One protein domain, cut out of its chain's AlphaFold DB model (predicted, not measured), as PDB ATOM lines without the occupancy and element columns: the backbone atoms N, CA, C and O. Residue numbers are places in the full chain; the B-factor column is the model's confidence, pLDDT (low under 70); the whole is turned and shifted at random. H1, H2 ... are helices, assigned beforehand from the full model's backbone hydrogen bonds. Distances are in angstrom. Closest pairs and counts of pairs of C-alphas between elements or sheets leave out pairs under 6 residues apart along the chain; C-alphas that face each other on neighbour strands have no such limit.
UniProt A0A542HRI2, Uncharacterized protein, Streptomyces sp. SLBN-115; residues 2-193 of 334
ATOM      1  N   ALA A   2      21.701 -37.679  12.669       85.19
ATOM      2  CA  ALA A   2      21.122 -36.776  11.657       85.19
ATOM      3  C   ALA A   2      22.046 -35.607  11.252       85.19
ATOM      4  O   ALA A   2      22.247 -35.386  10.066       85.19
ATOM      5  N   MET A   3      22.671 -34.918  12.219       91.69
ATOM      6  CA  MET A   3      23.544 -33.767  11.930       91.69
ATOM      7  C   MET A   3      24.794 -34.136  11.115       91.69
ATOM      8  O   MET A   3      25.101 -33.461  10.138       91.69
ATOM      9  N   GLN A   4      25.488 -35.221  11.487       94.31
ATOM     10  CA  GLN A   4      26.653 -35.727  10.744       94.31
ATOM     11  C   GLN A   4      26.277 -35.976   9.279       94.31
ATOM     12  O   GLN A   4      26.935 -35.473   8.371       94.31
ATOM     13  N   HIS A   5      25.154 -36.664   9.055       92.94
ATOM     14  CA  HIS A   5      24.699 -36.981   7.711       92.94
ATOM     15  C   HIS A   5      24.309 -35.725   6.920       92.94
ATOM     16  O   HIS A   5      24.647 -35.616   5.744       92.94
ATOM     17  N   SER A   6      23.651 -34.747   7.550       93.88
ATOM     18  CA  SER A   6      23.336 -33.461   6.916       93.88
ATOM     19  C   SER A   6      24.595 -32.713   6.461       93.88
ATOM     20  O   SER A   6      24.628 -32.221   5.333       93.88
ATOM     21  N   LEU A   7      25.640 -32.662   7.294       95.88
ATOM     22  CA  LEU A   7      26.925 -32.043   6.941       95.88
ATOM     23  C   LEU A   7      27.625 -32.797   5.806       95.88
ATOM     24  O   LEU A   7      28.153 -32.171   4.883       95.88
ATOM     25  N   GLU A   8      27.596 -34.132   5.840       95.06
ATOM     26  CA  GLU A   8      28.139 -34.960   4.765       95.06
ATOM     27  C   GLU A   8      27.416 -34.691   3.444       95.06
ATOM     28  O   GLU A   8      28.068 -34.412   2.437       95.06
ATOM     29  N   MET A   9      26.081 -34.723   3.435       95.38
ATOM     30  CA  MET A   9      25.294 -34.487   2.225       95.38
ATOM     31  C   MET A   9      25.507 -33.075   1.683       95.38
ATOM     32  O   MET A   9      25.792 -32.937   0.496       95.38
ATOM     33  N   LEU A  10      25.476 -32.040   2.531       95.12
ATOM     34  CA  LEU A  10      25.753 -30.666   2.102       95.12
ATOM     35  C   LEU A  10      27.146 -30.550   1.471       95.12
ATOM     36  O   LEU A  10      27.284 -30.012   0.375       95.12
ATOM     37  N   THR A  11      28.175 -31.111   2.113       95.25
ATOM     38  CA  THR A  11      29.550 -31.090   1.588       95.25
ATOM     39  C   THR A  11      29.631 -31.774   0.223       95.25
ATOM     40  O   THR A  11      30.252 -31.250  -0.704       95.25
ATOM     41  N   LYS A  12      28.978 -32.931   0.066       95.00
ATOM     42  CA  LYS A  12      28.925 -33.659  -1.207       95.00
ATOM     43  C   LYS A  12      28.167 -32.882  -2.280       95.00
ATOM     44  O   LYS A  12      28.659 -32.803  -3.400       95.00
ATOM     45  N   CYS A  13      27.034 -32.263  -1.951       94.50
ATOM     46  CA  CYS A  13      26.280 -31.401  -2.863       94.50
ATOM     47  C   CYS A  13      27.126 -30.218  -3.349       94.50
ATOM     48  O   CYS A  13      27.219 -29.983  -4.549       94.50
ATOM     49  N   LEU A  14      27.824 -29.529  -2.445       94.62
ATOM     50  CA  LEU A  14      28.714 -28.428  -2.819       94.62
ATOM     51  C   LEU A  14      29.881 -28.901  -3.699       94.62
ATOM     52  O   LEU A  14      30.287 -28.192  -4.616       94.62
ATOM     53  N   LEU A  15      30.418 -30.101  -3.460       94.25
ATOM     54  CA  LEU A  15      31.460 -30.698  -4.304       94.25
ATOM     55  C   LEU A  15      30.950 -31.168  -5.669       94.25
ATOM     56  O   LEU A  15      31.739 -31.198  -6.615       94.25
ATOM     57  N   LEU A  16      29.676 -31.546  -5.776       93.81
ATOM     58  CA  LEU A  16      29.034 -31.816  -7.061       93.81
ATOM     59  C   LEU A  16      28.902 -30.532  -7.877       93.81
ATOM     60  O   LEU A  16      29.277 -30.532  -9.045       93.81
ATOM     61  N   GLU A  17      28.427 -29.459  -7.246       93.88
ATOM     62  CA  GLU A  17      28.145 -28.185  -7.912       93.88
ATOM     63  C   GLU A  17      29.425 -27.417  -8.273       93.88
ATOM     64  O   GLU A  17      29.614 -26.972  -9.402       93.88
ATOM     65  N   PHE A  18      30.347 -27.286  -7.315       92.81
ATOM     66  CA  PHE A  18      31.520 -26.414  -7.439       92.81
ATOM     67  C   PHE A  18      32.845 -27.169  -7.562       92.81
ATOM     68  O   PHE A  18      33.907 -26.549  -7.677       92.81
ATOM     69  N   GLY A  19      32.826 -28.499  -7.466       86.75
ATOM     70  CA  GLY A  19      34.012 -29.352  -7.477       86.75
ATOM     71  C   GLY A  19      34.186 -30.150  -8.765       86.75
ATOM     72  O   GLY A  19      33.724 -29.780  -9.837       86.75
ATOM     73  N   ASN A  20      34.929 -31.256  -8.661       82.38
ATOM     74  CA  ASN A  20      35.049 -32.228  -9.743       82.38
ATOM     75  C   ASN A  20      34.238 -33.475  -9.366       82.38
ATOM     76  O   ASN A  20      34.715 -34.256  -8.531       82.38
ATOM     77  N   PRO A  21      33.074 -33.711  -9.997       78.56
ATOM     78  CA  PRO A  21      32.226 -34.866  -9.710       78.56
ATOM     79  C   PRO A  21      32.967 -36.203  -9.826       78.56
ATOM     80  O   PRO A  21      32.733 -37.113  -9.034       78.56
ATOM     81  N   ASN A  22      33.951 -36.318 -10.728       80.12
ATOM     82  CA  ASN A  22      34.736 -37.547 -10.886       80.12
ATOM     83  C   ASN A  22      35.599 -37.878  -9.663       80.12
ATOM     84  O   ASN A  22      35.965 -39.033  -9.479       80.12
ATOM     85  N   LYS A  23      35.939 -36.887  -8.830       83.38
ATOM     86  CA  LYS A  23      36.668 -37.121  -7.576       83.38
ATOM     87  C   LYS A  23      35.740 -37.527  -6.432       83.38
ATOM     88  O   LYS A  23      36.229 -38.097  -5.458       83.38
ATOM     89  N   LEU A  24      34.437 -37.261  -6.553       84.69
ATOM     90  CA  LEU A  24      33.427 -37.569  -5.541       84.69
ATOM     91  C   LEU A  24      32.918 -39.013  -5.609       84.69
ATOM     92  O   LEU A  24      32.420 -39.526  -4.610       84.69
ATOM     93  N   PHE A  25      33.095 -39.696  -6.739       87.06
ATOM     94  CA  PHE A  25      32.731 -41.102  -6.893       87.06
ATOM     95  C   PHE A  25      33.978 -41.983  -6.988       87.06
ATOM     96  O   PHE A  25      34.898 -41.718  -7.757       87.06
ATOM     97  N   ASP A  26      34.021 -43.025  -6.165       84.50
ATOM     98  CA  ASP A  26      34.967 -44.131  -6.276       84.50
ATOM     99  C   ASP A  26      34.440 -45.076  -7.365       84.50
ATOM    100  O   ASP A  26      33.455 -45.785  -7.152       84.50
ATOM    101  N   ARG A  27      35.054 -45.019  -8.556       82.06
ATOM    102  CA  ARG A  27      34.624 -45.799  -9.727       82.06
ATOM    103  C   ARG A  27      34.834 -47.297  -9.531       82.06
ATOM    104  O   ARG A  27      34.008 -48.073  -9.997       82.06
ATOM    105  N   ASP A  28      35.875 -47.686  -8.800       82.88
ATOM    106  CA  ASP A  28      36.205 -49.094  -8.570       82.88
ATOM    107  C   ASP A  28      35.203 -49.740  -7.610       82.88
ATOM    108  O   ASP A  28      34.823 -50.897  -7.766       82.88
ATOM    109  N   ARG A  29      34.733 -48.970  -6.622       82.75
ATOM    110  CA  ARG A  29      33.755 -49.435  -5.626       82.75
ATOM    111  C   ARG A  29      32.308 -49.051  -5.931       82.75
ATOM    112  O   ARG A  29      31.433 -49.354  -5.124       82.75
ATOM    113  N   ASN A  30      32.067 -48.355  -7.042       85.06
ATOM    114  CA  ASN A  30      30.770 -47.816  -7.460       85.06
ATOM    115  C   ASN A  30      29.994 -47.102  -6.330       85.06
ATOM    116  O   ASN A  30      28.797 -47.315  -6.136       85.06
ATOM    117  N   ARG A  31      30.687 -46.275  -5.535       87.12
ATOM    118  CA  ARG A  31      30.102 -45.556  -4.387       87.12
ATOM    119  C   ARG A  31      30.687 -44.156  -4.233       87.12
ATOM    120  O   ARG A  31      31.797 -43.891  -4.685       87.12
ATOM    121  N   SER A  32      29.969 -43.251  -3.567       87.50
ATOM    122  CA  SER A  32      30.515 -41.927  -3.233       87.50
ATOM    123  C   SER A  32      31.696 -42.040  -2.261       87.50
ATOM    124  O   SER A  32      31.699 -42.929  -1.406       87.50
ATOM    125  N   GLN A  33      32.657 -41.120  -2.337       91.25
ATOM    126  CA  GLN A  33      33.754 -41.025  -1.371       91.25
ATOM    127  C   GLN A  33      33.228 -40.791   0.058       91.25
ATOM    128  O   GLN A  33      32.157 -40.212   0.253       91.25
ATOM    129  N   GLY A  34      33.997 -41.232   1.057       90.38
ATOM    130  CA  GLY A  34      33.700 -40.978   2.472       90.38
ATOM    131  C   GLY A  34      33.884 -39.509   2.869       90.38
ATOM    132  O   GLY A  34      34.528 -38.741   2.144       90.38
ATOM    133  N   LEU A  35      33.336 -39.129   4.028       92.81
ATOM    134  CA  LEU A  35      33.309 -37.747   4.511       92.81
ATOM    135  C   LEU A  35      34.704 -37.118   4.599       92.81
ATOM    136  O   LEU A  35      34.916 -36.082   3.977       92.81
ATOM    137  N   ARG A  36      35.686 -37.766   5.241       90.81
ATOM    138  CA  ARG A  36      37.054 -37.213   5.355       90.81
ATOM    139  C   ARG A  36      37.678 -36.844   4.008       90.81
ATOM    140  O   ARG A  36      38.204 -35.750   3.822       90.81
ATOM    141  N   LYS A  37      37.528 -37.709   2.998       91.69
ATOM    142  CA  LYS A  37      37.998 -37.406   1.636       91.69
ATOM    143  C   LYS A  37      37.240 -36.229   1.020       91.69
ATOM    144  O   LYS A  37      37.848 -35.415   0.328       91.69
ATOM    145  N   CYS A  38      35.938 -36.116   1.278       94.19
ATOM    146  CA  CYS A  38      35.148 -34.961   0.857       94.19
ATOM    147  C   CYS A  38      35.629 -33.669   1.541       94.19
ATOM    148  O   CYS A  38      35.799 -32.668   0.851       94.19
ATOM    149  N   LEU A  39      35.945 -33.691   2.841       94.94
ATOM    150  CA  LEU A  39      36.511 -32.536   3.552       94.94
ATOM    151  C   LEU A  39      37.838 -32.089   2.928       94.94
ATOM    152  O   LEU A  39      38.007 -30.908   2.623       94.94
ATOM    153  N   GLY A  40      38.745 -33.026   2.632       92.00
ATOM    154  CA  GLY A  40      39.997 -32.726   1.930       92.00
ATOM    155  C   GLY A  40      39.777 -32.067   0.561       92.00
ATOM    156  O   GLY A  40      40.415 -31.063   0.237       92.00
ATOM    157  N   LEU A  41      38.826 -32.574  -0.230       93.19
ATOM    158  CA  LEU A  41      38.460 -31.975  -1.520       93.19
ATOM    159  C   LEU A  41      37.834 -30.579  -1.362       93.19
ATOM    160  O   LEU A  41      38.142 -29.687  -2.150       93.19
ATOM    161  N   ALA A  42      36.983 -30.382  -0.353       94.38
ATOM    162  CA  ALA A  42      36.307 -29.115  -0.077       94.38
ATOM    163  C   ALA A  42      37.284 -28.022   0.386       94.38
ATOM    164  O   ALA A  42      37.148 -26.866  -0.016       94.38
ATOM    165  N   ARG A  43      38.318 -28.390   1.153       92.69
ATOM    166  CA  ARG A  43      39.416 -27.493   1.561       92.69
ATOM    167  C   ARG A  43      40.241 -27.006   0.368       92.69
ATOM    168  O   ARG A  43      40.612 -25.838   0.303       92.69
ATOM    169  N   MET A  44      40.514 -27.888  -0.598       90.88
ATOM    170  CA  MET A  44      41.266 -27.550  -1.818       90.88
ATOM    171  C   MET A  44      40.425 -26.807  -2.868       90.88
ATOM    172  O   MET A  44      40.965 -26.294  -3.852       90.88
ATOM    173  N   ASN A  45      39.103 -26.774  -2.706       92.44
ATOM    174  CA  ASN A  45      38.200 -26.140  -3.651       92.44
ATOM    175  C   ASN A  45      38.232 -24.607  -3.512       92.44
ATOM    176  O   ASN A  45      38.157 -24.073  -2.410       92.44
ATOM    177  N   LYS A  46      38.298 -23.890  -4.641       89.88
ATOM    178  CA  LYS A  46      38.399 -22.418  -4.657       89.88
ATOM    179  C   LYS A  46      37.118 -21.703  -4.216       89.88
ATOM    180  O   LYS A  46      37.213 -20.596  -3.694       89.88
ATOM    181  N   THR A  47      35.957 -22.313  -4.445       88.88
ATOM    182  CA  THR A  47      34.642 -21.736  -4.139       88.88
ATOM    183  C   THR A  47      34.203 -22.099  -2.728       88.88
ATOM    184  O   THR A  47      33.874 -21.210  -1.947       88.88
ATOM    185  N   ILE A  48      34.247 -23.392  -2.383       93.56
ATOM    186  CA  ILE A  48      33.852 -23.874  -1.052       93.56
ATOM    187  C   ILE A  48      34.834 -23.347  -0.005       93.56
ATOM    188  O   ILE A  48      34.418 -22.790   1.008       93.56
ATOM    189  N   LYS A  49      36.141 -23.491  -0.281       91.56
ATOM    190  CA  LYS A  49      37.247 -23.007   0.552       91.56
ATOM    191  C   LYS A  49      37.000 -23.292   2.035       91.56
ATOM    192  O   LYS A  49      36.985 -22.373   2.855       91.56
ATOM    193  N   LEU A  50      36.745 -24.562   2.348       93.81
ATOM    194  CA  LEU A  50      36.512 -24.989   3.723       93.81
ATOM    195  C   LEU A  50      37.782 -24.723   4.539       93.81
ATOM    196  O   LEU A  50      38.870 -25.167   4.162       93.81
ATOM    197  N   THR A  51      37.666 -23.956   5.614       92.38
ATOM    198  CA  THR A  51      38.810 -23.651   6.483       92.38
ATOM    199  C   THR A  51      39.137 -24.845   7.393       92.38
ATOM    200  O   THR A  51      38.302 -25.738   7.551       92.38
ATOM    201  N   PRO A  52      40.347 -24.907   7.984       89.38
ATOM    202  CA  PRO A  52      40.687 -25.954   8.948       89.38
ATOM    203  C   PRO A  52      39.712 -26.019  10.130       89.38
ATOM    204  O   PRO A  52      39.251 -27.105  10.456       89.38
ATOM    205  N   ASP A  53      39.335 -24.868  10.690       90.12
ATOM    206  CA  ASP A  53      38.397 -24.776  11.814       90.12
ATOM    207  C   ASP A  53      37.001 -25.311  11.435       90.12
ATOM    208  O   ASP A  53      36.408 -26.119  12.147       90.12
ATOM    209  N   GLU A  54      36.494 -24.942  10.253       94.75
ATOM    210  CA  GLU A  54      35.210 -25.448   9.743       94.75
ATOM    211  C   GLU A  54      35.244 -26.959   9.475       94.75
ATOM    212  O   GLU A  54      34.280 -27.668   9.767       94.75
ATOM    213  N   ALA A  55      36.354 -27.466   8.930       95.25
ATOM    214  CA  ALA A  55      36.545 -28.898   8.735       95.25
ATOM    215  C   ALA A  55      36.607 -29.640  10.078       95.25
ATOM    216  O   ALA A  55      36.048 -30.730  10.186       95.25
ATOM    217  N   GLY A  56      37.217 -29.031  11.098       94.00
ATOM    218  CA  GLY A  56      37.302 -29.573  12.448       94.00
ATOM    219  C   GLY A  56      35.943 -29.726  13.129       94.00
ATOM    220  O   GLY A  56      35.697 -30.748  13.762       94.00
ATOM    221  N   ILE A  57      35.008 -28.792  12.903       95.19
ATOM    222  CA  ILE A  57      33.616 -28.922  13.374       95.19
ATOM    223  C   ILE A  57      32.952 -30.173  12.793       95.19
ATOM    224  O   ILE A  57      32.319 -30.936  13.526       95.19
ATOM    225  N   ILE A  58      33.087 -30.390  11.481       96.94
ATOM    226  CA  ILE A  58      32.475 -31.541  10.808       96.94
ATOM    227  C   ILE A  58      33.143 -32.840  11.268       96.94
ATOM    228  O   ILE A  58      32.442 -33.794  11.602       96.94
ATOM    229  N   ALA A  59      34.476 -32.856  11.330       95.62
ATOM    230  CA  ALA A  59      35.254 -34.011  11.755       95.62
ATOM    231  C   ALA A  59      34.960 -34.396  13.213       95.62
ATOM    232  O   ALA A  59      34.668 -35.554  13.469       95.62
ATOM    233  N   ALA A  60      34.894 -33.447  14.153       95.00
ATOM    234  CA  ALA A  60      34.568 -33.750  15.551       95.00
ATOM    235  C   ALA A  60      33.184 -34.412  15.703       95.00
ATOM    236  O   ALA A  60      32.998 -35.323  16.509       95.00
ATOM    237  N   ILE A  61      32.195 -33.971  14.917       95.81
ATOM    238  CA  ILE A  61      30.855 -34.577  14.898       95.81
ATOM    239  C   ILE A  61      30.883 -35.978  14.273       95.81
ATOM    240  O   ILE A  61      30.154 -36.859  14.740       95.81
ATOM    241  N   ASP A  62      31.698 -36.179  13.235       95.19
ATOM    242  CA  ASP A  62      31.918 -37.484  12.610       95.19
ATOM    243  C   ASP A  62      32.562 -38.458  13.603       95.19
ATOM    244  O   ASP A  62      31.979 -39.503  13.868       95.19
ATOM    245  N   GLU A  63      33.652 -38.058  14.262       94.06
ATOM    246  CA  GLU A  63      34.359 -38.859  15.267       94.06
ATOM    247  C   GLU A  63      33.470 -39.205  16.469       94.06
ATOM    248  O   GLU A  63      33.425 -40.353  16.905       94.06
ATOM    249  N   MET A  64      32.679 -38.255  16.988       94.38
ATOM    250  CA  MET A  64      31.724 -38.556  18.068       94.38
ATOM    251  C   MET A  64      30.665 -39.582  17.640       94.38
ATOM    252  O   MET A  64      30.225 -40.397  18.459       94.38
ATOM    253  N   ARG A  65      30.228 -39.533  16.375       92.94
ATOM    254  CA  ARG A  65      29.253 -40.475  15.809       92.94
ATOM    255  C   ARG A  65      29.887 -41.835  15.534       92.94
ATOM    256  O   ARG A  65      29.226 -42.847  15.753       92.94
ATOM    257  N   ASP A  66      31.116 -41.860  15.038       90.69
ATOM    258  CA  ASP A  66      31.859 -43.081  14.739       90.69
ATOM    259  C   ASP A  66      32.211 -43.836  16.024       90.69
ATOM    260  O   ASP A  66      31.935 -45.032  16.147       90.69
ATOM    261  N   ALA A  67      32.651 -43.102  17.050       88.44
ATOM    262  CA  ALA A  67      32.916 -43.645  18.374       88.44
ATOM    263  C   ALA A  67      31.697 -44.350  18.987       88.44
ATOM    264  O   ALA A  67      31.871 -45.393  19.608       88.44
ATOM    265  N   GLU A  68      30.483 -43.819  18.799       88.06
ATOM    266  CA  GLU A  68      29.233 -44.449  19.265       88.06
ATOM    267  C   GLU A  68      28.820 -45.661  18.412       88.06
ATOM    268  O   GLU A  68      28.132 -46.565  18.879       88.06
ATOM    269  N   GLN A  69      29.222 -45.701  17.140       85.19
ATOM    270  CA  GLN A  69      28.926 -46.830  16.257       85.19
ATOM    271  C   GLN A  69      29.822 -48.040  16.552       85.19
ATOM    272  O   GLN A  69      29.384 -49.182  16.397       85.19
ATOM    273  N   HIS A  70      31.074 -47.788  16.931       83.50
ATOM    274  CA  HIS A  70      32.084 -48.818  17.158       83.50
ATOM    275  C   HIS A  70      32.261 -49.184  18.636       83.50
ATOM    276  O   HIS A  70      32.621 -50.323  18.947       83.50
ATOM    277  N   TRP A  71      31.971 -48.256  19.547       83.56
ATOM    278  CA  TRP A  71      32.110 -48.420  20.992       83.56
ATOM    279  C   TRP A  71      30.981 -47.698  21.739       83.56
ATOM    280  O   TRP A  71      30.103 -47.087  21.149       83.56
ATOM    281  N   HIS A  72      31.010 -47.757  23.070       85.69
ATOM    282  CA  HIS A  72      30.179 -46.880  23.887       85.69
ATOM    283  C   HIS A  72      30.832 -45.494  23.984       85.69
ATOM    284  O   HIS A  72      31.967 -45.378  24.473       85.69
ATOM    285  N   ASN A  73      30.132 -44.454  23.537       90.12
ATOM    286  CA  ASN A  73      30.512 -43.061  23.706       90.12
ATOM    287  C   ASN A  73      29.554 -42.379  24.698       90.12
ATOM    288  O   ASN A  73      28.401 -42.769  24.872       90.12
ATOM    289  N   TYR A  74      30.043 -41.355  25.392       93.06
ATOM    290  CA  TYR A  74      29.199 -40.506  26.225       93.06
ATOM    291  C   TYR A  74      29.545 -39.050  25.954       93.06
ATOM    292  O   TYR A  74      30.589 -38.572  26.397       93.06
ATOM    293  N   VAL A  75      28.633 -38.351  25.280       92.56
ATOM    294  CA  VAL A  75      28.731 -36.914  25.012       92.56
ATOM    295  C   VAL A  75      27.828 -36.183  26.000       92.56
ATOM    296  O   VAL A  75      26.637 -36.481  26.082       92.56
ATOM    297  N   SER A  76      28.369 -35.231  26.762       92.06
ATOM    298  CA  SER A  76      27.533 -34.402  27.632       92.06
ATOM    299  C   SER A  76      26.707 -33.397  26.840       92.06
ATOM    300  O   SER A  76      27.123 -32.926  25.782       92.06
ATOM    301  N   GLU A  77      25.544 -33.041  27.386       90.25
ATOM    302  CA  GLU A  77      24.588 -32.136  26.741       90.25
ATOM    303  C   GLU A  77      25.236 -30.805  26.343       90.25
ATOM    304  O   GLU A  77      25.076 -30.353  25.214       90.25
ATOM    305  N   GLY A  78      26.055 -30.216  27.221       89.19
ATOM    306  CA  GLY A  78      26.772 -28.978  26.918       89.19
ATOM    307  C   GLY A  78      27.736 -29.102  25.730       89.19
ATOM    308  O   GLY A  78      27.745 -28.229  24.862       89.19
ATOM    309  N   ILE A  79      28.529 -30.180  25.656       91.56
ATOM    310  CA  ILE A  79      29.443 -30.410  24.521       91.56
ATOM    311  C   ILE A  79      28.646 -30.645  23.241       91.56
ATOM    312  O   ILE A  79      28.964 -30.055  22.204       91.56
ATOM    313  N   LEU A  80      27.597 -31.467  23.310       91.75
ATOM    314  CA  LEU A  80      26.734 -31.745  22.170       91.75
ATOM    315  C   LEU A  80      26.085 -30.455  21.653       91.75
ATOM    316  O   LEU A  80      26.137 -30.181  20.455       91.75
ATOM    317  N   TYR A  81      25.547 -29.627  22.552       90.19
ATOM    318  CA  TYR A  81      24.925 -28.356  22.205       90.19
ATOM    319  C   TYR A  81      25.899 -27.428  21.466       90.19
ATOM    320  O   TYR A  81      25.547 -26.902  20.408       90.19
ATOM    321  N   HIS A  82      27.138 -27.284  21.951       89.88
ATOM    322  CA  HIS A  82      28.168 -26.488  21.264       89.88
ATOM    323  C   HIS A  82      28.389 -26.928  19.828       89.88
ATOM    324  O   HIS A  82      28.331 -26.108  18.912       89.88
ATOM    325  N   HIS A  83      28.612 -28.224  19.624       92.69
ATOM    326  CA  HIS A  83      28.942 -28.754  18.307       92.69
ATOM    327  C   HIS A  83      27.750 -28.674  17.357       92.69
ATOM    328  O   HIS A  83      27.910 -28.284  16.204       92.69
ATOM    329  N   LEU A  84      26.538 -28.964  17.836       92.50
ATOM    330  CA  LEU A  84      25.332 -28.824  17.025       92.50
ATOM    331  C   LEU A  84      25.058 -27.360  16.662       92.50
ATOM    332  O   LEU A  84      24.669 -27.079  15.529       92.50
ATOM    333  N   ARG A  85      25.289 -26.408  17.575       90.31
ATOM    334  CA  ARG A  85      25.114 -24.985  17.263       90.31
ATOM    335  C   ARG A  85      26.183 -24.469  16.301       90.31
ATOM    336  O   ARG A  85      25.852 -23.705  15.390       90.31
ATOM    337  N   ALA A  86      27.425 -24.919  16.458       91.94
ATOM    338  CA  ALA A  86      28.505 -24.634  15.522       91.94
ATOM    339  C   ALA A  86      28.207 -25.214  14.130       91.94
ATOM    340  O   ALA A  86      28.373 -24.521  13.133       91.94
ATOM    341  N   ALA A  87      27.664 -26.433  14.053       94.50
ATOM    342  CA  ALA A  87      27.244 -27.049  12.796       94.50
ATOM    343  C   ALA A  87      26.130 -26.263  12.095       94.50
ATOM    344  O   ALA A  87      26.209 -26.038  10.892       94.50
ATOM    345  N   VAL A  88      25.113 -25.800  12.830       92.50
ATOM    346  CA  VAL A  88      24.041 -24.963  12.257       92.50
ATOM    347  C   VAL A  88      24.596 -23.639  11.728       92.50
ATOM    348  O   VAL A  88      24.227 -23.221  10.633       92.50
ATOM    349  N   THR A  89      25.512 -23.014  12.475       91.38
ATOM    350  CA  THR A  89      26.206 -21.787  12.044       91.38
ATOM    351  C   THR A  89      27.004 -22.044  10.761       91.38
ATOM    352  O   THR A  89      26.895 -21.289   9.801       91.38
ATOM    353  N   LEU A  90      27.741 -23.157  10.708       95.06
ATOM    354  CA  LEU A  90      28.529 -23.560   9.547       95.06
ATOM    355  C   LEU A  90      27.663 -23.859   8.316       95.06
ATOM    356  O   LEU A  90      28.040 -23.500   7.203       95.06
ATOM    357  N   ILE A  91      26.506 -24.501   8.496       94.75
ATOM    358  CA  ILE A  91      25.561 -24.749   7.401       94.75
ATOM    359  C   ILE A  91      25.110 -23.417   6.792       94.75
ATOM    360  O   ILE A  91      25.216 -23.252   5.580       94.75
ATOM    361  N   ASP A  92      24.672 -22.457   7.610       92.31
ATOM    362  CA  ASP A  92      24.258 -21.129   7.134       92.31
ATOM    363  C   ASP A  92      25.416 -20.380   6.445       92.31
ATOM    364  O   ASP A  92      25.239 -19.838   5.352       92.31
ATOM    365  N   ASP A  93      26.627 -20.430   7.012       93.31
ATOM    366  CA  ASP A  93      27.826 -19.819   6.424       93.31
ATOM    367  C   ASP A  93      28.199 -20.459   5.067       93.31
ATOM    368  O   ASP A  93      28.574 -19.757   4.122       93.31
ATOM    369  N   LEU A  94      28.081 -21.785   4.922       95.12
ATOM    370  CA  LEU A  94      28.339 -22.495   3.664       95.12
ATOM    371  C   LEU A  94      27.285 -22.195   2.595       95.12
ATOM    372  O   LEU A  94      27.667 -21.953   1.444       95.12
ATOM    373  N   LEU A  95      26.000 -22.173   2.963       94.31
ATOM    374  CA  LEU A  95      24.908 -21.781   2.067       94.31
ATOM    375  C   LEU A  95      25.122 -20.348   1.570       94.31
ATOM    376  O   LEU A  95      25.156 -20.105   0.361       94.31
ATOM    377  N   GLN A  96      25.406 -19.411   2.474       92.75
ATOM    378  CA  GLN A  96      25.599 -18.015   2.099       92.75
ATOM    379  C   GLN A  96      26.862 -17.821   1.253       92.75
ATOM    380  O   GLN A  96      26.867 -17.047   0.293       92.75
ATOM    381  N   ARG A  97      27.960 -18.509   1.589       92.94
ATOM    382  CA  ARG A  97      29.229 -18.411   0.853       92.94
ATOM    383  C   ARG A  97      29.095 -18.965  -0.562       92.94
ATOM    384  O   ARG A  97      29.471 -18.258  -1.504       92.94
ATOM    385  N   CYS A  98      28.560 -20.178  -0.702       93.94
ATOM    386  CA  CYS A  98      28.576 -20.934  -1.956       93.94
ATOM    387  C   CYS A  98      27.332 -20.697  -2.821       93.94
ATOM    388  O   CYS A  98      27.468 -20.554  -4.030       93.94
ATOM    389  N   LEU A  99      26.147 -20.624  -2.210       93.19
ATOM    390  CA  LEU A  99      24.853 -20.560  -2.904       93.19
ATOM    391  C   LEU A  99      24.186 -19.180  -2.832       93.19
ATOM    392  O   LEU A  99      23.270 -18.915  -3.598       93.19
ATOM    393  N   LYS A 100      24.681 -18.275  -1.974       93.25
ATOM    394  CA  LYS A 100      24.078 -16.949  -1.707       93.25
ATOM    395  C   LYS A 100      22.681 -17.027  -1.081       93.25
ATOM    396  O   LYS A 100      21.902 -16.090  -1.213       93.25
ATOM    397  N   GLU A 101      22.416 -18.114  -0.368       93.12
ATOM    398  CA  GLU A 101      21.168 -18.371   0.350       93.12
ATOM    399  C   GLU A 101      21.424 -18.404   1.859       93.12
ATOM    400  O   GLU A 101      22.515 -18.775   2.301       93.12
ATOM    401  N   ARG A 102      20.413 -18.071   2.662       89.56
ATOM    402  CA  ARG A 102      20.431 -18.274   4.114       89.56
ATOM    403  C   ARG A 102      19.668 -19.537   4.473       89.56
ATOM    404  O   ARG A 102      18.662 -19.878   3.861       89.56
ATOM    405  N   LEU A 103      20.072 -20.191   5.556       87.94
ATOM    406  CA  LEU A 103      19.331 -21.322   6.113       87.94
ATOM    407  C   LEU A 103      17.887 -20.930   6.482       87.94
ATOM    408  O   LEU A 103      16.968 -21.739   6.359       87.94
ATOM    409  N   ALA A 104      17.689 -19.680   6.907       86.25
ATOM    410  CA  ALA A 104      16.380 -19.120   7.229       86.25
ATOM    411  C   ALA A 104      15.444 -18.987   6.013       86.25
ATOM    412  O   ALA A 104      14.234 -18.934   6.206       86.25
ATOM    413  N   ASP A 105      15.970 -18.981   4.784       87.62
ATOM    414  CA  ASP A 105      15.149 -18.911   3.567       87.62
ATOM    415  C   ASP A 105      14.422 -20.244   3.303       87.62
ATOM    416  O   ASP A 105      13.376 -20.282   2.656       87.62
ATOM    417  N   HIS A 106      14.952 -21.341   3.854       86.88
ATOM    418  CA  HIS A 106      14.477 -22.712   3.633       86.88
ATOM    419  C   HIS A 106      13.729 -23.309   4.825       86.88
ATOM    420  O   HIS A 106      13.196 -24.418   4.746       86.88
ATOM    421  N   LEU A 107      13.693 -22.598   5.952       82.38
ATOM    422  CA  LEU A 107      13.036 -23.034   7.176       82.38
ATOM    423  C   LEU A 107      12.003 -21.996   7.611       82.38
ATOM    424  O   LEU A 107      12.259 -20.799   7.533       82.38
ATOM    425  N   PRO A 108      10.839 -22.418   8.133       77.19
ATOM    426  CA  PRO A 108       9.894 -21.466   8.698       77.19
ATOM    427  C   PRO A 108      10.545 -20.724   9.869       77.19
ATOM    428  O   PRO A 108      11.297 -21.324  10.640       77.19
ATOM    429  N   ALA A 109      10.218 -19.440  10.027       70.38
ATOM    430  CA  ALA A 109      10.721 -18.610  11.114       70.38
ATOM    431  C   ALA A 109      10.307 -19.191  12.477       70.38
ATOM    432  O   ALA A 109       9.179 -19.020  12.939       70.38
ATOM    433  N   ARG A 110      11.229 -19.915  13.112       67.44
ATOM    434  CA  ARG A 110      11.072 -20.502  14.443       67.44
ATOM    435  C   ARG A 110      12.424 -20.581  15.127       67.44
ATOM    436  O   ARG A 110      13.457 -20.695  14.471       67.44
ATOM    437  N   VAL A 111      12.402 -20.571  16.456       65.12
ATOM    438  CA  VAL A 111      13.596 -20.894  17.239       65.12
ATOM    439  C   VAL A 111      13.986 -22.324  16.901       65.12
ATOM    440  O   VAL A 111      13.119 -23.194  16.842       65.12
ATOM    441  N   LEU A 112      15.272 -22.568  16.674       67.56
ATOM    442  CA  LEU A 112      15.814 -23.918  16.641       67.56
ATOM    443  C   LEU A 112      16.313 -24.244  18.057       67.56
ATOM    444  O   LEU A 112      17.470 -23.932  18.356       67.56
ATOM    445  N   PRO A 113      15.469 -24.788  18.960       69.25
ATOM    446  CA  PRO A 113      15.934 -25.226  20.264       69.25
ATOM    447  C   PRO A 113      16.829 -26.445  20.048       69.25
ATOM    448  O   PRO A 113      16.367 -27.506  19.639       69.25
ATOM    449  N   ILE A 114      18.130 -26.262  20.262       77.38
ATOM    450  CA  ILE A 114      19.106 -27.353  20.161       77.38
ATOM    451  C   ILE A 114      19.297 -28.018  21.527       77.38
ATOM    452  O   ILE A 114      19.491 -29.226  21.577       77.38
ATOM    453  N   SER A 115      19.206 -27.250  22.617       79.75
ATOM    454  CA  SER A 115      19.366 -27.746  23.983       79.75
ATOM    455  C   SER A 115      18.413 -27.048  24.950       79.75
ATOM    456  O   SER A 115      17.924 -25.948  24.681       79.75
ATOM    457  N   THR A 116      18.164 -27.715  26.076       76.25
ATOM    458  CA  THR A 116      17.440 -27.171  27.234       76.25
ATOM    459  C   THR A 116      18.373 -26.506  28.248       76.25
ATOM    460  O   THR A 116      17.900 -25.803  29.140       76.25
ATOM    461  N   GLU A 117      19.689 -26.688  28.107       76.94
ATOM    462  CA  GLU A 117      20.698 -26.052  28.950       76.94
ATOM    463  C   GLU A 117      21.241 -24.770  28.299       76.94
ATOM    464  O   GLU A 117      21.370 -24.696  27.073       76.94
ATOM    465  N   PRO A 118      21.604 -23.742  29.091       78.12
ATOM    466  CA  PRO A 118      22.258 -22.560  28.550       78.12
ATOM    467  C   PRO A 118      23.635 -22.926  27.989       78.12
ATOM    468  O   PRO A 118      24.381 -23.707  28.585       78.12
ATOM    469  N   LEU A 119      23.999 -22.310  26.864       78.75
ATOM    470  CA  LEU A 119      25.322 -22.472  26.267       78.75
ATOM    471  C   LEU A 119      26.385 -21.964  27.251       78.75
ATOM    472  O   LEU A 119      26.336 -20.823  27.710       78.75
ATOM    473  N   ARG A 120      27.340 -22.827  27.598       81.12
ATOM    474  CA  ARG A 120      28.467 -22.490  28.483       81.12
ATOM    475  C   ARG A 120      29.709 -22.174  27.666       81.12
ATOM    476  O   ARG A 120      29.678 -22.259  26.453       81.12
ATOM    477  N   ASP A 121      30.805 -21.809  28.302       84.06
ATOM    478  CA  ASP A 121      32.097 -21.728  27.618       84.06
ATOM    479  C   ASP A 121      32.633 -23.144  27.300       84.06
ATOM    480  O   ASP A 121      32.480 -24.059  28.115       84.06
ATOM    481  N   LEU A 122      33.227 -23.347  26.116       86.69
ATOM    482  CA  LEU A 122      33.701 -24.673  25.694       86.69
ATOM    483  C   LEU A 122      34.871 -25.180  26.554       86.69
ATOM    484  O   LEU A 122      34.893 -26.362  26.890       86.69
ATOM    485  N   GLN A 123      35.798 -24.311  26.972       88.06
ATOM    486  CA  GLN A 123      36.903 -24.699  27.858       88.06
ATOM    487  C   GLN A 123      36.378 -25.145  29.225       88.06
ATOM    488  O   GLN A 123      36.796 -26.184  29.734       88.06
ATOM    489  N   VAL A 124      35.385 -24.436  29.771       88.19
ATOM    490  CA  VAL A 124      34.721 -24.825  31.029       88.19
ATOM    491  C   VAL A 124      34.061 -26.203  30.916       88.19
ATOM    492  O   VAL A 124      34.117 -26.999  31.857       88.19
ATOM    493  N   LEU A 125      33.437 -26.510  29.777       90.25
ATOM    494  CA  LEU A 125      32.831 -27.822  29.537       90.25
ATOM    495  C   LEU A 125      33.882 -28.931  29.442       90.25
ATOM    496  O   LEU A 125      33.706 -29.981  30.057       90.25
ATOM    497  N   VAL A 126      34.986 -28.687  28.734       92.19
ATOM    498  CA  VAL A 126      36.111 -29.629  28.637       92.19
ATOM    499  C   VAL A 126      36.729 -29.891  30.017       92.19
ATOM    500  O   VAL A 126      36.965 -31.047  30.372       92.19
ATOM    501  N   ASP A 127      36.922 -28.855  30.837       91.75
ATOM    502  CA  ASP A 127      37.448 -28.987  32.206       91.75
ATOM    503  C   ASP A 127      36.504 -29.777  33.122       91.75
ATOM    504  O   ASP A 127      36.935 -30.630  33.911       91.75
ATOM    505  N   SER A 128      35.201 -29.518  32.997       92.06
ATOM    506  CA  SER A 128      34.139 -30.259  33.679       92.06
ATOM    507  C   SER A 128      34.175 -31.744  33.316       92.06
ATOM    508  O   SER A 128      34.168 -32.599  34.208       92.06
ATOM    509  N   GLU A 129      34.254 -32.065  32.023       94.75
ATOM    510  CA  GLU A 129      34.331 -33.449  31.553       94.75
ATOM    511  C   GLU A 129      35.603 -34.149  32.021       94.75
ATOM    512  O   GLU A 129      35.529 -35.266  32.535       94.75
ATOM    513  N   PHE A 130      36.758 -33.487  31.936       95.88
ATOM    514  CA  PHE A 130      38.016 -34.045  32.427       95.88
ATOM    515  C   PHE A 130      37.946 -34.364  33.929       95.88
ATOM    516  O   PHE A 130      38.296 -35.466  34.362       95.88
ATOM    517  N   SER A 131      37.395 -33.443  34.723       95.56
ATOM    518  CA  SER A 131      37.170 -33.643  36.161       95.56
ATOM    519  C   SER A 131      36.221 -34.815  36.442       95.56
ATOM    520  O   SER A 131      36.380 -35.542  37.428       95.56
ATOM    521  N   GLN A 132      35.219 -35.025  35.586       95.38
ATOM    522  CA  GLN A 132      34.296 -36.149  35.706       95.38
ATOM    523  C   GLN A 132      34.972 -37.480  35.357       95.38
ATOM    524  O   GLN A 132      34.791 -38.462  36.081       95.38
ATOM    525  N   VAL A 133      35.805 -37.512  34.313       96.44
ATOM    526  CA  VAL A 133      36.629 -38.679  33.964       96.44
ATOM    527  C   VAL A 133      37.540 -39.054  35.132       96.44
ATOM    528  O   VAL A 133      37.549 -40.215  35.541       96.44
ATOM    529  N   GLN A 134      38.226 -38.086  35.750       96.19
ATOM    530  CA  GLN A 134      39.055 -38.335  36.936       96.19
ATOM    531  C   GLN A 134      38.267 -39.033  38.053       96.19
ATOM    532  O   GLN A 134      38.730 -40.028  38.611       96.19
ATOM    533  N   LYS A 135      37.044 -38.571  38.351       95.50
ATOM    534  CA  LYS A 135      36.174 -39.183  39.375       95.50
ATOM    535  C   LYS A 135      35.750 -40.612  39.031       95.50
ATOM    536  O   LYS A 135      35.595 -41.425  39.949       95.50
ATOM    537  N   LEU A 136      35.526 -40.903  37.749       95.69
ATOM    538  CA  LEU A 136      35.101 -42.217  37.246       95.69
ATOM    539  C   LEU A 136      36.252 -43.229  37.197       95.69
ATOM    540  O   LEU A 136      36.011 -44.428  37.334       95.69
ATOM    541  N   LEU A 137      37.488 -42.755  37.039       95.12
ATOM    542  CA  LEU A 137      38.689 -43.591  36.981       95.12
ATOM    543  C   LEU A 137      39.349 -43.841  38.347       95.12
ATOM    544  O   LEU A 137      40.352 -44.554  38.408       95.12
ATOM    545  N   GLN A 138      38.789 -43.296  39.433       92.62
ATOM    546  CA  GLN A 138      39.269 -43.549  40.793       92.62
ATOM    547  C   GLN A 138      39.307 -45.056  41.117       92.62
ATOM    548  O   GLN A 138      38.392 -45.797  40.735       92.62
ATOM    549  N   PRO A 139      40.332 -45.521  41.857       88.12
ATOM    550  CA  PRO A 139      40.443 -46.921  42.249       88.12
ATOM    551  C   PRO A 139      39.250 -47.350  43.113       88.12
ATOM    552  O   PRO A 139      38.652 -46.552  43.833       88.12
ATOM    553  N   GLY A 140      38.891 -48.633  43.031       86.44
ATOM    554  CA  GLY A 140      37.771 -49.204  43.786       86.44
ATOM    555  C   GLY A 140      36.386 -48.957  43.178       86.44
ATOM    556  O   GLY A 140      35.404 -49.487  43.692       86.44
ATOM    557  N   LYS A 141      36.286 -48.219  42.063       85.25
ATOM    558  CA  LYS A 141      35.033 -48.049  41.313       85.25
ATOM    559  C   LYS A 141      34.999 -48.933  40.072       85.25
ATOM    560  O   LYS A 141      35.987 -49.076  39.359       85.25
ATOM    561  N   ARG A 142      33.822 -49.485  39.767       87.75
ATOM    562  CA  ARG A 142      33.559 -50.247  38.534       87.75
ATOM    563  C   ARG A 142      33.041 -49.355  37.397       87.75
ATOM    564  O   ARG A 142      32.251 -49.810  36.589       87.75
ATOM    565  N   THR A 143      33.498 -48.101  37.348       94.12
ATOM    566  CA  THR A 143      33.033 -47.064  36.406       94.12
ATOM    567  C   THR A 143      34.063 -46.708  35.324       94.12
ATOM    568  O   THR A 143      34.046 -45.627  34.733       94.12
ATOM    569  N   THR A 144      35.044 -47.590  35.104       92.94
ATOM    570  CA  THR A 144      36.076 -47.385  34.075       92.94
ATOM    571  C   THR A 144      35.494 -47.336  32.654       92.94
ATOM    572  O   THR A 144      35.939 -46.475  31.894       92.94
ATOM    573  N   PRO A 145      34.518 -48.185  32.266       93.56
ATOM    574  CA  PRO A 145      33.895 -48.100  30.943       93.56
ATOM    575  C   PRO A 145      33.268 -46.730  30.647       93.56
ATOM    576  O   PRO A 145      33.462 -46.190  29.562       93.56
ATOM    577  N   GLU A 146      32.594 -46.128  31.624       94.25
ATOM    578  CA  GLU A 146      31.973 -44.804  31.532       94.25
ATOM    579  C   GLU A 146      33.029 -43.698  31.448       94.25
ATOM    580  O   GLU A 146      32.881 -42.745  30.683       94.25
ATOM    581  N   GLY A 147      34.129 -43.839  32.197       95.75
ATOM    582  CA  GLY A 147      35.288 -42.954  32.074       95.75
ATOM    583  C   GLY A 147      35.880 -42.991  30.664       95.75
ATOM    584  O   GLY A 147      36.110 -41.943  30.065       95.75
ATOM    585  N   LYS A 148      36.051 -44.189  30.092       96.00
ATOM    586  CA  LYS A 148      36.518 -44.366  28.709       96.00
ATOM    587  C   LYS A 148      35.549 -43.786  27.682       96.00
ATOM    588  O   LYS A 148      35.995 -43.154  26.733       96.00
ATOM    589  N   ALA A 149      34.243 -43.966  27.874       95.44
ATOM    590  CA  ALA A 149      33.225 -43.402  26.990       95.44
ATOM    591  C   ALA A 149      33.327 -41.870  26.905       95.44
ATOM    592  O   ALA A 149      33.260 -41.309  25.818       95.44
ATOM    593  N   ARG A 150      33.593 -41.198  28.030       96.50
ATOM    594  CA  ARG A 150      33.833 -39.745  28.064       96.50
ATOM    595  C   ARG A 150      35.184 -39.339  27.469       96.50
ATOM    596  O   ARG A 150      35.268 -38.308  26.810       96.50
ATOM    597  N   ILE A 151      36.229 -40.153  27.648       96.75
ATOM    598  CA  ILE A 151      37.534 -39.925  26.999       96.75
ATOM    599  C   ILE A 151      37.387 -39.899  25.476       96.75
ATOM    600  O   ILE A 151      37.966 -39.025  24.844       96.75
ATOM    601  N   ARG A 152      36.579 -40.789  24.883       96.75
ATOM    602  CA  ARG A 152      36.329 -40.779  23.429       96.75
ATOM    603  C   ARG A 152      35.746 -39.452  22.950       96.75
ATOM    604  O   ARG A 152      36.180 -38.933  21.931       96.75
ATOM    605  N   THR A 153      34.823 -38.867  23.712       95.56
ATOM    606  CA  THR A 153      34.299 -37.527  23.406       95.56
ATOM    607  C   THR A 153      35.396 -36.467  23.471       95.56
ATOM    608  O   THR A 153      35.489 -35.645  22.566       95.56
ATOM    609  N   LEU A 154      36.266 -36.495  24.484       95.44
ATOM    610  CA  LEU A 154      37.385 -35.550  24.580       95.44
ATOM    611  C   LEU A 154      38.386 -35.706  23.424       95.44
ATOM    612  O   LEU A 154      38.839 -34.702  22.880       95.44
ATOM    613  N   LEU A 155      38.689 -36.940  23.017       95.62
ATOM    614  CA  LEU A 155      39.563 -37.213  21.874       95.62
ATOM    615  C   LEU A 155      38.926 -36.780  20.551       95.62
ATOM    616  O   LEU A 155      39.610 -36.190  19.728       95.62
ATOM    617  N   ALA A 156      37.615 -36.949  20.370       94.75
ATOM    618  CA  ALA A 156      36.919 -36.443  19.185       94.75
ATOM    619  C   ALA A 156      37.050 -34.916  19.023       94.75
ATOM    620  O   ALA A 156      37.068 -34.401  17.908       94.75
ATOM    621  N   LEU A 157      37.197 -34.164  20.119       94.06
ATOM    622  CA  LEU A 157      37.419 -32.716  20.049       94.06
ATOM    623  C   LEU A 157      38.817 -32.353  19.509       94.06
ATOM    624  O   LEU A 157      39.002 -31.225  19.053       94.06
ATOM    625  N   HIS A 158      39.784 -33.281  19.485       92.56
ATOM    626  CA  HIS A 158      41.081 -33.057  18.831       92.56
ATOM    627  C   HIS A 158      40.929 -32.772  17.334       92.56
ATOM    628  O   HIS A 158      41.792 -32.107  16.760       92.56
ATOM    629  N   SER A 159      39.818 -33.183  16.712       91.25
ATOM    630  CA  SER A 159      39.537 -32.890  15.308       91.25
ATOM    631  C   SER A 159      39.472 -31.390  14.992       91.25
ATOM    632  O   SER A 159      39.701 -30.994  13.853       91.25
ATOM    633  N   HIS A 160      39.234 -30.523  15.986       90.00
ATOM    634  CA  HIS A 160      39.356 -29.066  15.809       90.00
ATOM    635  C   HIS A 160      40.805 -28.601  15.630       90.00
ATOM    636  O   HIS A 160      41.049 -27.587  14.984       90.00
ATOM    637  N   ALA A 161      41.774 -29.322  16.199       88.12
ATOM    638  CA  ALA A 161      43.194 -29.036  16.022       88.12
ATOM    639  C   ALA A 161      43.757 -29.686  14.748       88.12
ATOM    640  O   ALA A 161      44.622 -29.092  14.100       88.12
ATOM    641  N   ASP A 162      43.268 -30.880  14.411       89.12
ATOM    642  CA  ASP A 162      43.615 -31.629  13.204       89.12
ATOM    643  C   ASP A 162      42.371 -32.345  12.637       89.12
ATOM    644  O   ASP A 162      41.985 -33.392  13.153       89.12
ATOM    645  N   PRO A 163      41.743 -31.830  11.561       87.69
ATOM    646  CA  PRO A 163      40.530 -32.423  10.988       87.69
ATOM    647  C   PRO A 163      40.694 -33.847  10.449       87.69
ATOM    648  O   PRO A 163      39.692 -34.510  10.187       87.69
ATOM    649  N   ASP A 164      41.930 -34.301  10.231       87.75
ATOM    650  CA  ASP A 164      42.222 -35.649   9.749       87.75
ATOM    651  C   ASP A 164      42.488 -36.637  10.909       87.75
ATOM    652  O   ASP A 164      42.658 -37.835  10.659       87.75
ATOM    653  N   TYR A 165      42.466 -36.159  12.162       90.06
ATOM    654  CA  TYR A 165      42.682 -36.949  13.375       90.06
ATOM    655  C   TYR A 165      41.684 -38.105  13.521       90.06
ATOM    656  O   TYR A 165      40.503 -37.983  13.204       90.06
ATOM    657  N   ASP A 166      42.191 -39.230  14.016       87.69
ATOM    658  CA  ASP A 166      41.473 -40.458  14.359       87.69
ATOM    659  C   ASP A 166      42.076 -40.991  15.658       87.69
ATOM    660  O   ASP A 166      43.273 -40.796  15.893       87.69
ATOM    661  N   PHE A 167      41.299 -41.717  16.454       91.38
ATOM    662  CA  PHE A 167      41.790 -42.379  17.653       91.38
ATOM    663  C   PHE A 167      41.272 -43.814  17.763       91.38
ATOM    664  O   PHE A 167      40.135 -44.149  17.444       91.38
ATOM    665  N   GLY A 168      42.119 -44.692  18.300       91.12
ATOM    666  CA  GLY A 168      41.770 -46.089  18.564       91.12
ATOM    667  C   GLY A 168      41.656 -46.408  20.053       91.12
ATOM    668  O   GLY A 168      42.086 -45.645  20.917       91.12
ATOM    669  N   GLU A 169      41.183 -47.616  20.379       92.44
ATOM    670  CA  GLU A 169      41.056 -48.072  21.777       92.44
ATOM    671  C   GLU A 169      42.384 -48.029  22.556       92.44
ATOM    672  O   GLU A 169      42.392 -47.800  23.763       92.44
ATOM    673  N   LYS A 170      43.520 -48.227  21.872       94.31
ATOM    674  CA  LYS A 170      44.850 -48.140  22.494       94.31
ATOM    675  C   LYS A 170      45.141 -46.742  23.039       94.31
ATOM    676  O   LYS A 170      45.700 -46.625  24.124       94.31
ATOM    677  N   GLU A 171      44.749 -45.708  22.306       95.31
ATOM    678  CA  GLU A 171      44.937 -44.317  22.715       95.31
ATOM    679  C   GLU A 171      43.981 -43.950  23.852       95.31
ATOM    680  O   GLU A 171      44.403 -43.361  24.843       95.31
ATOM    681  N   VAL A 172      42.727 -44.413  23.787       96.12
ATOM    682  CA  VAL A 172      41.759 -44.280  24.892       96.12
ATOM    683  C   VAL A 172      42.300 -44.914  26.180       96.12
ATOM    684  O   VAL A 172      42.188 -44.327  27.258       96.12
ATOM    685  N   GLU A 173      42.899 -46.105  26.090       95.88
ATOM    686  CA  GLU A 173      43.520 -46.782  27.232       95.88
ATOM    687  C   GLU A 173      44.735 -46.014  27.759       95.88
ATOM    688  O   GLU A 173      44.853 -45.824  28.970       95.88
ATOM    689  N   GLN A 174      45.605 -45.527  26.871       96.38
ATOM    690  CA  GLN A 174      46.759 -44.717  27.252       96.38
ATOM    691  C   GLN A 174      46.322 -43.456  28.008       96.38
ATOM    692  O   GLN A 174      46.793 -43.210  29.117       96.38
ATOM    693  N   VAL A 175      45.360 -42.708  27.470       96.62
ATOM    694  CA  VAL A 175      44.804 -41.508  28.111       96.62
ATOM    695  C   VAL A 175      44.185 -41.844  29.468       96.62
ATOM    696  O   VAL A 175      44.431 -41.152  30.455       96.62
ATOM    697  N   ALA A 176      43.439 -42.947  29.573       96.38
ATOM    698  CA  ALA A 176      42.879 -43.383  30.851       96.38
ATOM    699  C   ALA A 176      43.971 -43.691  31.894       96.38
ATOM    700  O   ALA A 176      43.798 -43.379  33.075       96.38
ATOM    701  N   GLN A 177      45.092 -44.291  31.483       95.81
ATOM    702  CA  GLN A 177      46.232 -44.564  32.364       95.81
ATOM    703  C   GLN A 177      46.930 -43.281  32.815       95.81
ATOM    704  O   GLN A 177      47.256 -43.144  33.993       95.81
ATOM    705  N   GLU A 178      47.107 -42.318  31.917       96.44
ATOM    706  CA  GLU A 178      47.712 -41.028  32.244       96.44
ATOM    707  C   GLU A 178      46.868 -40.211  33.224       96.44
ATOM    708  O   GLU A 178      47.399 -39.646  34.182       96.44
ATOM    709  N   ILE A 179      45.544 -40.222  33.053       95.75
ATOM    710  CA  ILE A 179      44.616 -39.583  33.993       95.75
ATOM    711  C   ILE A 179      44.668 -40.283  35.359       95.75
ATOM    712  O   ILE A 179      44.692 -39.613  36.393       95.75
ATOM    713  N   LYS A 180      44.740 -41.622  35.391       94.00
ATOM    714  CA  LYS A 180      44.921 -42.390  36.641       94.00
ATOM    715  C   LYS A 180      46.248 -42.083  37.333       94.00
ATOM    716  O   LYS A 180      46.299 -42.104  38.559       94.00
ATOM    717  N   ALA A 181      47.296 -41.781  36.568       93.56
ATOM    718  CA  ALA A 181      48.594 -41.355  37.086       93.56
ATOM    719  C   ALA A 181      48.588 -39.915  37.637       93.56
ATOM    720  O   ALA A 181      49.604 -39.461  38.156       93.56
ATOM    721  N   GLY A 182      47.461 -39.201  37.548       92.81
ATOM    722  CA  GLY A 182      47.305 -37.853  38.092       92.81
ATOM    723  C   GLY A 182      47.864 -36.745  37.202       92.81
ATOM    724  O   GLY A 182      48.025 -35.627  37.687       92.81
ATOM    725  N   LYS A 183      48.147 -37.026  35.920       94.25
ATOM    726  CA  LYS A 183      48.567 -35.990  34.968       94.25
ATOM    727  C   LYS A 183      47.467 -34.942  34.779       94.25
ATOM    728  O   LYS A 183      46.269 -35.239  34.845       94.25
ATOM    729  N   SER A 184      47.884 -33.706  34.537       93.19
ATOM    730  CA  SER A 184      46.981 -32.582  34.286       93.19
ATOM    731  C   SER A 184      46.339 -32.663  32.896       93.19
ATOM    732  O   SER A 184      46.881 -33.273  31.975       93.19
ATOM    733  N   ARG A 185      45.195 -31.989  32.710       92.69
ATOM    734  CA  ARG A 185      44.490 -31.924  31.416       92.69
ATOM    735  C   ARG A 185      45.404 -31.480  30.273       92.69
ATOM    736  O   ARG A 185      45.369 -32.074  29.205       92.69
ATOM    737  N   THR A 186      46.220 -30.454  30.504       91.38
ATOM    738  CA  THR A 186      47.144 -29.886  29.510       91.38
ATOM    739  C   THR A 186      48.248 -30.853  29.093       91.38
ATOM    740  O   THR A 186      48.727 -30.772  27.969       91.38
ATOM    741  N   GLU A 187      48.648 -31.773  29.973       90.81
ATOM    742  CA  GLU A 187      49.650 -32.797  29.655       90.81
ATOM    743  C   GLU A 187      49.041 -33.966  28.877       90.81
ATOM    744  O   GLU A 187      49.689 -34.498  27.982       90.81
ATOM    745  N   VAL A 188      47.810 -34.363  29.216       92.62
ATOM    746  CA  VAL A 188      47.138 -35.527  28.611       92.62
ATOM    747  C   VAL A 188      46.475 -35.176  27.276       92.62
ATOM    748  O   VAL A 188      46.502 -35.965  26.338       92.62
ATOM    749  N   LEU A 189      45.863 -33.995  27.184       92.00
ATOM    750  CA  LEU A 189      45.080 -33.541  26.030       92.00
ATOM    751  C   LEU A 189      45.572 -32.155  25.569       92.00
ATOM    752  O   LEU A 189      44.808 -31.184  25.597       92.00
ATOM    753  N   PRO A 190      46.846 -32.023  25.152       90.25
ATOM    754  CA  PRO A 190      47.437 -30.728  24.817       90.25
ATOM    755  C   PRO A 190      46.696 -30.026  23.676       90.25
ATOM    756  O   PRO A 190      46.522 -28.808  23.723       90.25
ATOM    757  N   ALA A 191      46.185 -30.790  22.703       87.62
ATOM    758  CA  ALA A 191      45.431 -30.282  21.558       87.62
ATOM    759  C   ALA A 191      44.148 -29.527  21.951       87.62
ATOM    760  O   ALA A 191      43.709 -28.659  21.202       87.62
ATOM    761  N   LEU A 192      43.573 -29.812  23.126       88.62
ATOM    762  CA  LEU A 192      42.369 -29.139  23.618       88.62
ATOM    763  C   LEU A 192      42.643 -27.790  24.291       88.62
ATOM    764  O   LEU A 192      41.700 -27.063  24.596       88.62
ATOM    765  N   THR A 193      43.908 -27.443  24.543       85.19
ATOM    766  CA  THR A 193      44.268 -26.227  25.291       85.19
ATOM    767  C   THR A 193      43.912 -24.956  24.527       85.19
ATOM    768  O   THR A 193      43.425 -23.999  25.124       85.19
TER     769      THR A 193
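Overview. This is residues 2 to 193 of the 334 residues of an uncharacterized protein of Streptomyces sp. SLBN-115 (UniProt A0A542HRI2). The longest helix, H5, runs along one side of a helical body in which H4 sits in the middle, with H1, H2 and H3 at one end and H6, H7, H8 and H9 at the other. From the end of H5 a long loop folds back along it toward H6, and residues 105 to 111 of this loop stick out. The printed part has 192 residues with nine named helices, H1 to H9 in chain order, and no named strand; its class is all helix. It is compact, with a radius of gyration of the C-alphas of 18.3 A and spans of 56, 44 and 25 A.

Along the chain. H5, residues 77 to 98, is 31.1 A long, from C-alpha 77 at (24.588, -32.136, 26.741) to C-alpha 98 at (28.576, -20.934, -1.956). H4 is residues 52 to 70, 25.8 A. H1, residues 2 to 18, is 24.1 A long and begins with C-alpha 2 at (21.122, -36.776, 11.657). H2 is residues 21 to 24 and H3 residues 35 to 44. H6 is residues 122 to 136, 21.1 A, and H7 residues 144 to 160, 26.1 A. H8 is residues 169 to 180, and H9, residues 185 to 188, ends with C-alpha 188 at (47.138, -35.527, 28.611).

Arrangement. H1, H3, H4, H5, H6 and H7 form a bundle, a group of helices packed together. H5 touches H1 at a shallow tilt of 17 degrees, the same way, C-alphas 3 and 84 being closest at 7.3 A. With residues 83 to 90 alone it touches residues 54 to 61 of H4, closest at Ile 57 and Ala 87, whose C-alphas are 6.7 A apart. H4 touches H7 with 22 pairs of C-alphas within 8 A, the closest those of Gly 56 and His 160 at 4.0 A. H6 and H7 are a helical hairpin, closest at C-alphas 133 and 147, 4.9 A apart. Residues 172 to 176 of H8 touch H7, only just about perpendicular at 72 degrees, with C-alphas 151 and 172 closest at 6.4 A. H8 and H9 only just touch, with 3 pairs of C-alphas within 8 A, the closest those of Val 175 and Val 188 at 6.4 A. H2 touches residues 12 to 16 of H1, closest at C-alphas 15 and 21, 6.9 A apart. H1 and H9 are apart. Every O i to N i+4 pair is within hydrogen-bond range in H1, H3, H4, H5, H6 and H8; H7 has 9 of 13, and H2 and H9 are too short for such a pair.

Size, cuts and confidence. The two C-alphas farthest apart, those of Lys 100 and Gly 140, are 57.4 A apart. The printed part has no cut. The link from H5 to H6, 23 residues, is long. Residues 110 to 113 have pLDDT under 70.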